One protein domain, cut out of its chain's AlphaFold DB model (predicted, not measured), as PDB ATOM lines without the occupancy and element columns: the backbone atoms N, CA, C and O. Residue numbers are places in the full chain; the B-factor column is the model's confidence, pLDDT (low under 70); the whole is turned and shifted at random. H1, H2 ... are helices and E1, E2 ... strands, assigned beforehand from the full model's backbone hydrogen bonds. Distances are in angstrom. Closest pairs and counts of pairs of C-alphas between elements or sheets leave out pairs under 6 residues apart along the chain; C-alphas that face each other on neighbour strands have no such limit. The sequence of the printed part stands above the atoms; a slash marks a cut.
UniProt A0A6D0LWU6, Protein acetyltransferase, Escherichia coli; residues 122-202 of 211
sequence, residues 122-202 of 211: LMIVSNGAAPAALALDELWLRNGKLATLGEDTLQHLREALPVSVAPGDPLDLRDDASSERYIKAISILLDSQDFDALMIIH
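What this domain is: This is residues 122 to 202 of the 211 residues of the protein "Protein acetyltransferase" of Escherichia coli (UniProt A0A6D0LWU6). What is the main picture? E1 and E2 form a small two-strand ribbon in the middle, with H1 on one side of it and the helical hairpin H2 and H3 on the other, while residues 171 to 172 of a long link pair beside E1. What makes it up? The 81 printed residues include three named helices and two named strands in the order E1 H1 H2 H3 E2, of mixed class, and the sheet, order E1 E2, is parallel. The whole is compact, with a radius of gyration of the C-alphas of 11.8 A and spans of 33 by 27 by 17 A.

How they stand to each other: How do the strands pair? E1, residues 122 to 126, and E2, residues 197 to 201, are parallel neighbours at 19 degrees, with N 123 and O 197 2.9 A apart, within hydrogen-bond range. With H1, residues 129 to 141, H2, residues 151 to 160, and H3, residues 179 to 190, between them, they make a strand-helix-strand unit, two parallel neighbour strands with helices between. Where are the helices? The closest C-alphas of E1 and H1, Ser 126 and Ala 132, are 5.9 A apart. H2 and H3 form a hairpin and touch, H3 with residues 184 to 189 alone, closest at the C-alphas of Leu 157 and Ala 185, 6.6 A, at a shallow tilt of 17 degrees, opposite ways. H3 is near E1 and E2, with 6 pairs of C-alphas within 10 A each, and H1 and H3 are apart. Are the helix backbones complete? In H1, H2 and H3 every O i to N i+4 pair is within hydrogen-bond range.

Where its parts are: Where does E1 begin? C-alpha 122 is at (-41.025, -41.799, -29.134), and E1 is 12.9 A long. How long are the others? H1 is 18.2 A, H2 14.3 A, H3 16.2 A and E2 13.2 A, ending at C-alpha 201, (-30.088, -39.810, -35.327).

The domain as a whole: How large is it? The two C-alphas farthest apart, of Leu 141 and Glu 159, are 33.6 A apart. Is anything long, cut or uncertain? The link from H2 to H3, 18 residues, is long; the printed part has no cut, and no printed residue is under 70 in pLDDT.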
ATOM      1  N   LEU A 122     -42.218 -42.303 -28.467       95.94
ATOM      2  CA  LEU A 122     -41.025 -41.799 -29.134       95.94
ATOM      3  C   LEU A 122     -41.050 -42.184 -30.611       95.94
ATOM      4  O   LEU A 122     -41.148 -43.364 -30.910       95.94
ATOM      5  N   MET A 123     -40.898 -41.202 -31.497       96.75
ATOM      6  CA  MET A 123     -40.633 -41.404 -32.920       96.75
ATOM      7  C   MET A 123     -39.125 -41.330 -33.175       96.75
ATOM      8  O   MET A 123     -38.487 -40.347 -32.784       96.75
ATOM      9  N   ILE A 124     -38.550 -42.324 -33.855       97.75
ATOM     10  CA  ILE A 124     -37.117 -42.362 -34.179       97.75
ATOM     11  C   ILE A 124     -36.915 -42.138 -35.681       97.75
ATOM     12  O   ILE A 124     -37.457 -42.860 -36.512       97.75
ATOM     13  N   VAL A 125     -36.078 -41.165 -36.041       97.75
ATOM     14  CA  VAL A 125     -35.647 -40.900 -37.422       97.75
ATOM     15  C   VAL A 125     -34.138 -41.087 -37.504       97.75
ATOM     16  O   VAL A 125     -33.402 -40.477 -36.736       97.75
ATOM     17  N   SER A 126     -33.661 -41.907 -38.438       96.56
ATOM     18  CA  SER A 126     -32.236 -42.216 -38.604       96.56
ATOM     19  C   SER A 126     -31.852 -42.273 -40.080       96.56
ATOM     20  O   SER A 126     -32.682 -42.632 -40.902       96.56
ATOM     21  N   ASN A 127     -30.600 -41.978 -40.434       94.94
ATOM     22  CA  ASN A 127     -30.033 -42.290 -41.760       94.94
ATOM     23  C   ASN A 127     -29.261 -43.619 -41.786       94.94
ATOM     24  O   ASN A 127     -28.452 -43.866 -42.678       94.94
ATOM     25  N   GLY A 128     -29.453 -44.466 -40.780       92.25
ATOM     26  CA  GLY A 128     -28.839 -45.781 -40.737       92.25
ATOM     27  C   GLY A 128     -29.593 -46.739 -39.828       92.25
ATOM     28  O   GLY A 128     -29.981 -46.392 -38.706       92.25
ATOM     29  N   ALA A 129     -29.730 -47.977 -40.293       92.25
ATOM     30  CA  ALA A 129     -30.408 -49.034 -39.554       92.25
ATOM     31  C   ALA A 129     -29.685 -49.413 -38.251       92.25
ATOM     32  O   ALA A 129     -30.342 -49.641 -37.242       92.25
ATOM     33  N   ALA A 130     -28.347 -49.452 -38.233       93.12
ATOM     34  CA  ALA A 130     -27.606 -49.856 -37.033       93.12
ATOM     35  C   ALA A 130     -27.734 -48.845 -35.870       93.12
ATOM     36  O   ALA A 130     -28.055 -49.273 -34.763       93.12
ATOM     37  N   PRO A 131     -27.586 -47.518 -36.077       93.75
ATOM     38  CA  PRO A 131     -27.889 -46.540 -35.031       93.75
ATOM     39  C   PRO A 131     -29.354 -46.567 -34.570       93.75
ATOM     40  O   PRO A 131     -29.616 -46.437 -33.377       93.75
ATOM     41  N   ALA A 132     -30.304 -46.780 -35.491       95.44
ATOM     42  CA  ALA A 132     -31.714 -46.932 -35.135       95.44
ATOM     43  C   ALA A 132     -31.946 -48.175 -34.262       95.44
ATOM     44  O   ALA A 132     -32.651 -48.090 -33.264       95.44
ATOM     45  N   ALA A 133     -31.312 -49.305 -34.589       95.94
ATOM     46  CA  ALA A 133     -31.394 -50.533 -33.803       95.94
ATOM     47  C   ALA A 133     -30.852 -50.343 -32.378       95.94
ATOM     48  O   ALA A 133     -31.509 -50.749 -31.427       95.94
ATOM     49  N   LEU A 134     -29.722 -49.646 -32.210       96.44
ATOM     50  CA  LEU A 134     -29.196 -49.326 -30.877       96.44
ATOM     51  C   LEU A 134     -30.168 -48.463 -30.059       96.44
ATOM     52  O   LEU A 134     -30.339 -48.686 -28.862       96.44
ATOM     53  N   ALA A 135     -30.822 -47.489 -30.698       95.88
ATOM     54  CA  ALA A 135     -31.838 -46.678 -30.036       95.88
ATOM     55  C   ALA A 135     -33.085 -47.501 -29.666       95.88
ATOM     56  O   ALA A 135     -33.644 -47.303 -28.589       95.88
ATOM     57  N   LEU A 136     -33.493 -48.443 -30.521       96.38
ATOM     58  CA  LEU A 136     -34.587 -49.373 -30.247       96.38
ATOM     59  C   LEU A 136     -34.279 -50.316 -29.080       96.38
ATOM     60  O   LEU A 136     -35.141 -50.506 -28.224       96.38
ATOM     61  N   ASP A 137     -33.069 -50.873 -29.023       96.81
ATOM     62  CA  ASP A 137     -32.631 -51.744 -27.926       96.81
ATOM     63  C   ASP A 137     -32.674 -50.992 -26.591       96.81
ATOM     64  O   ASP A 137     -33.226 -51.489 -25.608       96.81
ATOM     65  N   GLU A 138     -32.163 -49.759 -26.561       95.00
ATOM     66  CA  GLU A 138     -32.189 -48.922 -25.360       95.00
ATOM     67  C   GLU A 138     -33.620 -48.526 -24.965       95.00
ATOM     68  O   GLU A 138     -33.972 -48.542 -23.781       95.00
ATOM     69  N   LEU A 139     -34.473 -48.211 -25.946       94.75
ATOM     70  CA  LEU A 139     -35.886 -47.929 -25.704       94.75
ATOM     71  C   LEU A 139     -36.583 -49.152 -25.093       94.75
ATOM     72  O   LEU A 139     -37.323 -49.009 -24.119       94.75
ATOM     73  N   TRP A 140     -36.311 -50.351 -25.614       94.19
ATOM     74  CA  TRP A 140     -36.861 -51.603 -25.102       94.19
ATOM     75  C   TRP A 140     -36.383 -51.905 -23.677       94.19
ATOM     76  O   TRP A 140     -37.211 -52.177 -22.808       94.19
ATOM     77  N   LEU A 141     -35.080 -51.773 -23.400       93.06
ATOM     78  CA  LEU A 141     -34.502 -51.971 -22.062       93.06
ATOM     79  C   LEU A 141     -35.120 -51.045 -21.003       93.06
ATOM     80  O   LEU A 141     -35.192 -51.403 -19.825       93.06
ATOM     81  N   ARG A 142     -35.582 -49.861 -21.417       88.31
ATOM     82  CA  ARG A 142     -36.245 -48.870 -20.557       88.31
ATOM     83  C   ARG A 142     -37.768 -48.999 -20.520       88.31
ATOM     84  O   ARG A 142     -38.417 -48.158 -19.901       88.31
ATOM     85  N   ASN A 143     -38.343 -50.028 -21.149       91.69
ATOM     86  CA  ASN A 143     -39.789 -50.196 -21.331       91.69
ATOM     87  C   ASN A 143     -40.460 -48.974 -21.994       91.69
ATOM     88  O   ASN A 143     -41.589 -48.611 -21.655       91.69
ATOM     89  N   GLY A 144     -39.750 -48.312 -22.908       92.25
ATOM     90  CA  GLY A 144     -40.262 -47.186 -23.679       92.25
ATOM     91  C   GLY A 144     -41.291 -47.608 -24.728       92.25
ATOM     92  O   GLY A 144     -41.488 -48.793 -25.003       92.25
ATOM     93  N   LYS A 145     -41.975 -46.621 -25.312       95.44
ATOM     94  CA  LYS A 145     -43.048 -46.840 -26.288       95.44
ATOM     95  C   LYS A 145     -42.677 -46.207 -27.617       95.44
ATOM     96  O   LYS A 145     -42.362 -45.022 -27.659       95.44
ATOM     97  N   LEU A 146     -42.757 -46.986 -28.689       95.50
ATOM     98  CA  LEU A 146     -42.651 -46.459 -30.046       95.50
ATOM     99  C   LEU A 146     -43.931 -45.730 -30.446       95.50
ATOM    100  O   LEU A 146     -45.023 -46.017 -29.938       95.50
ATOM    101  N   ALA A 147     -43.783 -44.786 -31.362       95.75
ATOM    102  CA  ALA A 147     -44.897 -44.159 -32.032       95.75
ATOM    103  C   ALA A 147     -45.650 -45.176 -32.901       95.75
ATOM    104  O   ALA A 147     -45.112 -46.158 -33.410       95.75
ATOM    105  N   THR A 148     -46.943 -44.931 -33.083       95.00
ATOM    106  CA  THR A 148     -47.748 -45.630 -34.085       95.00
ATOM    107  C   THR A 148     -48.313 -44.564 -34.998       95.00
ATOM    108  O   THR A 148     -49.194 -43.815 -34.585       95.00
ATOM    109  N   LEU A 149     -47.749 -44.462 -36.200       96.06
ATOM    110  CA  LEU A 149     -48.134 -43.444 -37.169       96.06
ATOM    111  C   LEU A 149     -49.513 -43.758 -37.753       96.06
ATOM    112  O   LEU A 149     -49.795 -44.903 -38.112       96.06
ATOM    113  N   GLY A 150     -50.360 -42.737 -37.858       96.44
ATOM    114  CA  GLY A 150     -51.638 -42.832 -38.547       96.44
ATOM    115  C   GLY A 150     -51.455 -43.003 -40.055       96.44
ATOM    116  O   GLY A 150     -50.427 -42.634 -40.625       96.44
ATOM    117  N   GLU A 151     -52.481 -43.533 -40.723       96.25
ATOM    118  CA  GLU A 151     -52.447 -43.757 -42.177       96.25
ATOM    119  C   GLU A 151     -52.213 -42.468 -42.978       96.25
ATOM    120  O   GLU A 151     -51.529 -42.505 -43.996       96.25
ATOM    121  N   ASP A 152     -52.715 -41.328 -42.496       96.25
ATOM    122  CA  ASP A 152     -52.503 -40.016 -43.119       96.25
ATOM    123  C   ASP A 152     -51.015 -39.617 -43.106       96.25
ATOM    124  O   ASP A 152     -50.423 -39.340 -44.149       96.25
ATOM    125  N   THR A 153     -50.365 -39.706 -41.940       96.94
ATOM    126  CA  THR A 153     -48.922 -39.462 -41.784       96.94
ATOM    127  C   THR A 153     -48.102 -40.419 -42.647       96.94
ATOM    128  O   THR A 153     -47.178 -40.000 -43.348       96.94
ATOM    129  N   LEU A 154     -48.447 -41.713 -42.634       97.06
ATOM    130  CA  LEU A 154     -47.775 -42.722 -43.454       97.06
ATOM    131  C   LEU A 154     -47.893 -42.397 -44.945       97.06
ATOM    132  O   LEU A 154     -46.909 -42.530 -45.671       97.06
ATOM    133  N   GLN A 155     -49.064 -41.957 -45.406       96.50
ATOM    134  CA  GLN A 155     -49.290 -41.611 -46.803       96.50
ATOM    135  C   GLN A 155     -48.476 -40.384 -47.230       96.50
ATOM    136  O   GLN A 155     -47.760 -40.460 -48.229       96.50
ATOM    137  N   HIS A 156     -48.488 -39.307 -46.440       96.81
ATOM    138  CA  HIS A 156     -47.668 -38.123 -46.711       96.81
ATOM    139  C   HIS A 156     -46.170 -38.457 -46.775       96.81
ATOM    140  O   HIS A 156     -45.455 -37.968 -47.653       96.81
ATOM    141  N   LEU A 157     -45.687 -39.343 -45.895       96.94
ATOM    142  CA  LEU A 157     -44.300 -39.809 -45.937       96.94
ATOM    143  C   LEU A 157     -43.995 -40.621 -47.206       96.94
ATOM    144  O   LEU A 157     -42.938 -40.413 -47.801       96.94
ATOM    145  N   ARG A 158     -44.900 -41.508 -47.656       96.56
ATOM    146  CA  ARG A 158     -44.723 -42.278 -48.910       96.56
ATOM    147  C   ARG A 158     -44.619 -41.378 -50.136       96.56
ATOM    148  O   ARG A 158     -43.879 -41.699 -51.058       96.56
ATOM    149  N   GLU A 159     -45.369 -40.281 -50.161       96.00
ATOM    150  CA  GLU A 159     -45.380 -39.340 -51.285       96.00
ATOM    151  C   GLU A 159     -44.144 -38.433 -51.298       96.00
ATOM    152  O   GLU A 159     -43.627 -38.091 -52.364       96.00
ATOM    153  N   ALA A 160     -43.651 -38.048 -50.119       94.69
ATOM    154  CA  ALA A 160     -42.530 -37.124 -49.989       94.69
ATOM    155  C   ALA A 160     -41.148 -37.794 -50.060       94.69
ATOM    156  O   ALA A 160     -40.160 -37.113 -50.372       94.69
ATOM    157  N   LEU A 161     -41.058 -39.088 -49.737       95.69
ATOM    158  CA  LEU A 161     -39.801 -39.829 -49.621       95.69
ATOM    159  C   LEU A 161     -39.573 -40.793 -50.798       95.69
ATOM    160  O   LEU A 161     -40.519 -41.214 -51.462       95.69
ATOM    161  N   PRO A 162     -38.310 -41.160 -51.090       93.94
ATOM    162  CA  PRO A 162     -38.008 -42.148 -52.119       93.94
ATOM    163  C   PRO A 162     -38.645 -43.509 -51.817       93.94
ATOM    164  O   PRO A 162     -38.721 -43.923 -50.666       93.94
ATOM    165  N   VAL A 163     -38.972 -44.269 -52.866       91.88
ATOM    166  CA  VAL A 163     -39.554 -45.627 -52.764       91.88
ATOM    167  C   VAL A 163     -38.665 -46.604 -51.975       91.88
ATOM    168  O   VAL A 163     -39.147 -47.601 -51.445       91.88
ATOM    169  N   SER A 164     -37.360 -46.332 -51.879       90.62
ATOM    170  CA  SER A 164     -36.411 -47.122 -51.084       90.62
ATOM    171  C   SER A 164     -36.553 -46.937 -49.568       90.62
ATOM    172  O   SER A 164     -35.958 -47.716 -48.820       90.62
ATOM    173  N   VAL A 165     -37.302 -45.926 -49.118       94.12
ATOM    174  CA  VAL A 165     -37.571 -45.629 -47.708       94.12
ATOM    175  C   VAL A 165     -38.953 -46.162 -47.352       94.12
ATOM    176  O   VAL A 165     -39.959 -45.732 -47.912       94.12
ATOM    177  N   ALA A 166     -39.008 -47.090 -46.399       92.56
ATOM    178  CA  ALA A 166     -40.267 -47.562 -45.840       92.56
ATOM    179  C   ALA A 166     -40.708 -46.615 -44.707       92.56
ATOM    180  O   ALA A 166     -39.972 -46.479 -43.728       92.56
ATOM    181  N   PRO A 167     -41.881 -45.963 -44.804       93.38
ATOM    182  CA  PRO A 167     -42.404 -45.180 -43.696       93.38
ATOM    183  C   PRO A 167     -42.847 -46.078 -42.540       93.38
ATOM    184  O   PRO A 167     -43.486 -47.110 -42.749       93.38
ATOM    185  N   GLY A 168     -42.525 -45.656 -41.323       93.12
ATOM    186  CA  GLY A 168     -42.805 -46.370 -40.083       93.12
ATOM    187  C   GLY A 168     -41.986 -45.785 -38.938       93.12
ATOM    188  O   GLY A 168     -41.326 -44.763 -39.118       93.12
ATOM    189  N   ASP A 169     -42.027 -46.442 -37.784       91.88
ATOM    190  CA  ASP A 169     -41.176 -46.125 -36.638       91.88
ATOM    191  C   ASP A 169     -40.346 -47.371 -36.270       91.88
ATOM    192  O   ASP A 169     -40.929 -48.397 -35.902       91.88
ATOM    193  N   PRO A 170     -39.010 -47.343 -36.436       95.44
ATOM    194  CA  PRO A 170     -38.189 -46.195 -36.831       95.44
ATOM    195  C   PRO A 170     -38.295 -45.854 -38.327       95.44
ATOM    196  O   PRO A 170     -38.458 -46.732 -39.176       95.44
ATOM    197  N   LEU A 171     -38.104 -44.577 -38.655       97.12
ATOM    198  CA  LEU A 171     -37.959 -44.094 -40.026       97.12
ATOM    199  C   LEU A 171     -36.477 -44.101 -40.435       97.12
ATOM    200  O   LEU A 171     -35.718 -43.201 -40.065       97.12
ATOM    201  N   ASP A 172     -36.071 -45.106 -41.218       95.75
ATOM    202  CA  ASP A 172     -34.731 -45.207 -41.820       95.75
ATOM    203  C   ASP A 172     -34.674 -44.467 -43.168       95.75
ATOM    204  O   ASP A 172     -35.093 -44.979 -44.207       95.75
ATOM    205  N   LEU A 173     -34.118 -43.256 -43.154       95.75
ATOM    206  CA  LEU A 173     -33.912 -42.396 -44.319       95.75
ATOM    207  C   LEU A 173     -32.784 -42.863 -45.246       95.75
ATOM    208  O   LEU A 173     -32.628 -42.250 -46.306       95.75
ATOM    209  N   ARG A 174     -32.067 -43.943 -44.896       93.94
ATOM    210  CA  ARG A 174     -30.910 -44.500 -45.621       93.94
ATOM    211  C   ARG A 174     -29.662 -43.617 -45.565       93.94
ATOM    212  O   ARG A 174     -29.718 -42.438 -45.229       93.94
ATOM    213  N   ASP A 175     -28.525 -44.207 -45.907       91.25
ATOM    214  CA  ASP A 175     -27.179 -43.638 -45.764       91.25
ATOM    215  C   ASP A 175     -26.859 -42.486 -46.731       91.25
ATOM    216  O   ASP A 175     -25.909 -41.739 -46.492       91.25
ATOM    217  N   ASP A 176     -27.652 -42.322 -47.790       91.19
ATOM    218  CA  ASP A 176     -27.596 -41.224 -48.762       91.19
ATOM    219  C   ASP A 176     -28.545 -40.056 -48.411       91.19
ATOM    220  O   ASP A 176     -28.770 -39.160 -49.230       91.19
ATOM    221  N   ALA A 177     -29.146 -40.059 -47.213       92.25
ATOM    222  CA  ALA A 177     -30.078 -39.020 -46.784       92.25
ATOM    223  C   ALA A 177     -29.441 -37.622 -46.805       92.25
ATOM    224  O   ALA A 177     -28.510 -37.335 -46.052       92.25
ATOM    225  N   SER A 178     -29.995 -36.733 -47.634       92.12
ATOM    226  CA  SER A 178     -29.628 -35.317 -47.662       92.12
ATOM    227  C   SER A 178     -30.331 -34.520 -46.561       92.12
ATOM    228  O   SER A 178     -31.363 -34.938 -46.024       92.12
ATOM    229  N   SER A 179     -29.822 -33.320 -46.286       92.06
ATOM    230  CA  SER A 179     -30.460 -32.347 -45.392       92.06
ATOM    231  C   SER A 179     -31.909 -32.047 -45.797       92.06
ATOM    232  O   SER A 179     -32.787 -31.996 -44.935       92.06
ATOM    233  N   GLU A 180     -32.220 -31.951 -47.099       93.38
ATOM    234  CA  GLU A 180     -33.608 -31.764 -47.545       93.38
ATOM    235  C   GLU A 180     -34.495 -32.978 -47.244       93.38
ATOM    236  O   GLU A 180     -35.678 -32.806 -46.941       93.38
ATOM    237  N   ARG A 181     -33.950 -34.203 -47.313       94.19
ATOM    238  CA  ARG A 181     -34.699 -35.427 -46.980       94.19
ATOM    239  C   ARG A 181     -35.091 -35.435 -45.503       94.19
ATOM    240  O   ARG A 181     -36.245 -35.725 -45.191       94.19
ATOM    241  N   TYR A 182     -34.170 -35.049 -44.619       95.62
ATOM    242  CA  TYR A 182     -34.461 -34.861 -43.197       95.62
ATOM    243  C   TYR A 182     -35.525 -33.785 -42.973       95.62
ATOM    244  O   TYR A 182     -36.516 -34.052 -42.300       95.62
ATOM    245  N   ILE A 183     -35.365 -32.597 -43.569       95.62
ATOM    246  CA  ILE A 183     -36.319 -31.487 -43.402       95.62
ATOM    247  C   ILE A 183     -37.729 -31.903 -43.835       95.62
ATOM    248  O   ILE A 183     -38.685 -31.640 -43.106       95.62
ATOM    249  N   LYS A 184     -37.873 -32.582 -44.981       96.00
ATOM    250  CA  LYS A 184     -39.175 -33.071 -45.463       96.00
ATOM    251  C   LYS A 184     -39.817 -34.058 -44.489       96.00
ATOM    252  O   LYS A 184     -40.965 -33.857 -44.107       96.00
ATOM    253  N   ALA A 185     -39.075 -35.086 -44.071       96.81
ATOM    254  CA  ALA A 185     -39.578 -36.090 -43.136       96.81
ATOM    255  C   ALA A 185     -39.984 -35.462 -41.795       96.81
ATOM    256  O   ALA A 185     -41.087 -35.694 -41.311       96.81
ATOM    257  N   ILE A 186     -39.114 -34.625 -41.223       96.81
ATOM    258  CA  ILE A 186     -39.350 -33.970 -39.933       96.81
ATOM    259  C   ILE A 186     -40.546 -33.022 -40.013       96.81
ATOM    260  O   ILE A 186     -41.352 -33.019 -39.094       96.81
ATOM    261  N   SER A 187     -40.698 -32.254 -41.097       96.81
ATOM    262  CA  SER A 187     -41.834 -31.331 -41.245       96.81
ATOM    263  C   SER A 187     -43.169 -32.080 -41.220       96.81
ATOM    264  O   SER A 187     -44.050 -31.712 -40.456       96.81
ATOM    265  N   ILE A 188     -43.275 -33.186 -41.967       96.81
ATOM    266  CA  ILE A 188     -44.479 -34.037 -41.977       96.81
ATOM    267  C   ILE A 188     -44.746 -34.631 -40.589       96.81
ATOM    268  O   ILE A 188     -45.884 -34.659 -40.130       96.81
ATOM    269  N   LEU A 189     -43.699 -35.102 -39.907       96.69
ATOM    270  CA  LEU A 189     -43.829 -35.674 -38.569       96.69
ATOM    271  C   LEU A 189     -44.264 -34.625 -37.537       96.69
ATOM    272  O   LEU A 189     -45.110 -34.920 -36.702       96.69
ATOM    273  N   LEU A 190     -43.724 -33.405 -37.585       94.25
ATOM    274  CA  LEU A 190     -44.061 -32.340 -36.632       94.25
ATOM    275  C   LEU A 190     -45.506 -31.833 -36.762       94.25
ATOM    276  O   LEU A 190     -46.025 -31.280 -35.792       94.25
ATOM    277  N   ASP A 191     -46.153 -32.046 -37.909       94.06
ATOM    278  CA  ASP A 191     -47.576 -31.748 -38.114       94.06
ATOM    279  C   ASP A 191     -48.507 -32.852 -37.559       94.06
ATOM    280  O   ASP A 191     -49.718 -32.648 -37.430       94.06
ATOM    281  N   SER A 192     -47.957 -34.013 -37.186       93.06
ATOM    282  CA  SER A 192     -48.698 -35.148 -36.631       93.06
ATOM    283  C   SER A 192     -48.836 -35.089 -35.099       93.06
ATOM    284  O   SER A 192     -48.017 -34.514 -34.385       93.06
ATOM    285  N   GLN A 193     -49.886 -35.733 -34.575       91.94
ATOM    286  CA  GLN A 193     -50.111 -35.963 -33.137       91.94
ATOM    287  C   GLN A 193     -49.864 -37.430 -32.724       91.94
ATOM    288  O   GLN A 193     -50.264 -37.860 -31.640       91.94
ATOM    289  N   ASP A 194     -49.226 -38.221 -33.589       93.88
ATOM    290  CA  ASP A 194     -49.045 -39.665 -33.395       93.88
ATOM    291  C   ASP A 194     -48.022 -40.002 -32.291       93.88
ATOM    292  O   ASP A 194     -48.109 -41.063 -31.654       93.88
ATOM    293  N   PHE A 195     -47.097 -39.081 -32.007       94.56
ATOM    294  CA  PHE A 195     -46.001 -39.230 -31.047       94.56
ATOM    295  C   PHE A 195     -45.872 -38.027 -30.102       94.56
ATOM    296  O   PHE A 195     -46.416 -36.954 -30.347       94.56
ATOM    297  N   ASP A 196     -45.127 -38.217 -29.014       92.88
ATOM    298  CA  ASP A 196     -44.917 -37.220 -27.959       92.88
ATOM    299  C   ASP A 196     -43.499 -36.627 -27.979       92.88
ATOM    300  O   ASP A 196     -43.286 -35.508 -27.508       92.88
ATOM    301  N   ALA A 197     -42.530 -37.372 -28.521       92.00
ATOM    302  CA  ALA A 197     -41.140 -36.962 -28.684       92.00
ATOM    303  C   ALA A 197     -40.567 -37.453 -30.023       92.00
ATOM    304  O   ALA A 197     -40.920 -38.534 -30.492       92.00
ATOM    305  N   LEU A 198     -39.651 -36.677 -30.607       94.12
ATOM    306  CA  LEU A 198     -38.936 -37.012 -31.840       94.12
ATOM    307  C   LEU A 198     -37.434 -37.110 -31.552       94.12
ATOM    308  O   LEU A 198     -36.826 -36.137 -31.105       94.12
ATOM    309  N   MET A 199     -36.835 -38.266 -31.834       94.38
ATOM    310  CA  MET A 199     -35.393 -38.490 -31.761       94.38
ATOM    311  C   MET A 199     -34.815 -38.566 -33.169       94.38
ATOM    312  O   MET A 199     -35.197 -39.422 -33.963       94.38
ATOM    313  N   ILE A 200     -33.868 -37.679 -33.462       95.62
ATOM    314  CA  ILE A 200     -33.174 -37.637 -34.749       95.62
ATOM    315  C   ILE A 200     -31.759 -38.166 -34.542       95.62
ATOM    316  O   ILE A 200     -31.002 -37.646 -33.724       95.62
ATOM    317  N   ILE A 201     -31.406 -39.193 -35.306       95.19
ATOM    318  CA  ILE A 201     -30.088 -39.810 -35.327       95.19
ATOM    319  C   ILE A 201     -29.465 -39.534 -36.691       95.19
ATOM    320  O   ILE A 201     -30.068 -39.753 -37.745       95.19
ATOM    321  N   HIS A 202     -28.237 -39.035 -36.667       93.00
ATOM    322  CA  HIS A 202     -27.451 -38.815 -37.868       93.00
ATOM    323  C   HIS A 202     -26.067 -39.428 -37.686       93.00
ATOM    324  O   HIS A 202     -25.320 -39.048 -36.785       93.00
TER     325      HIS A 202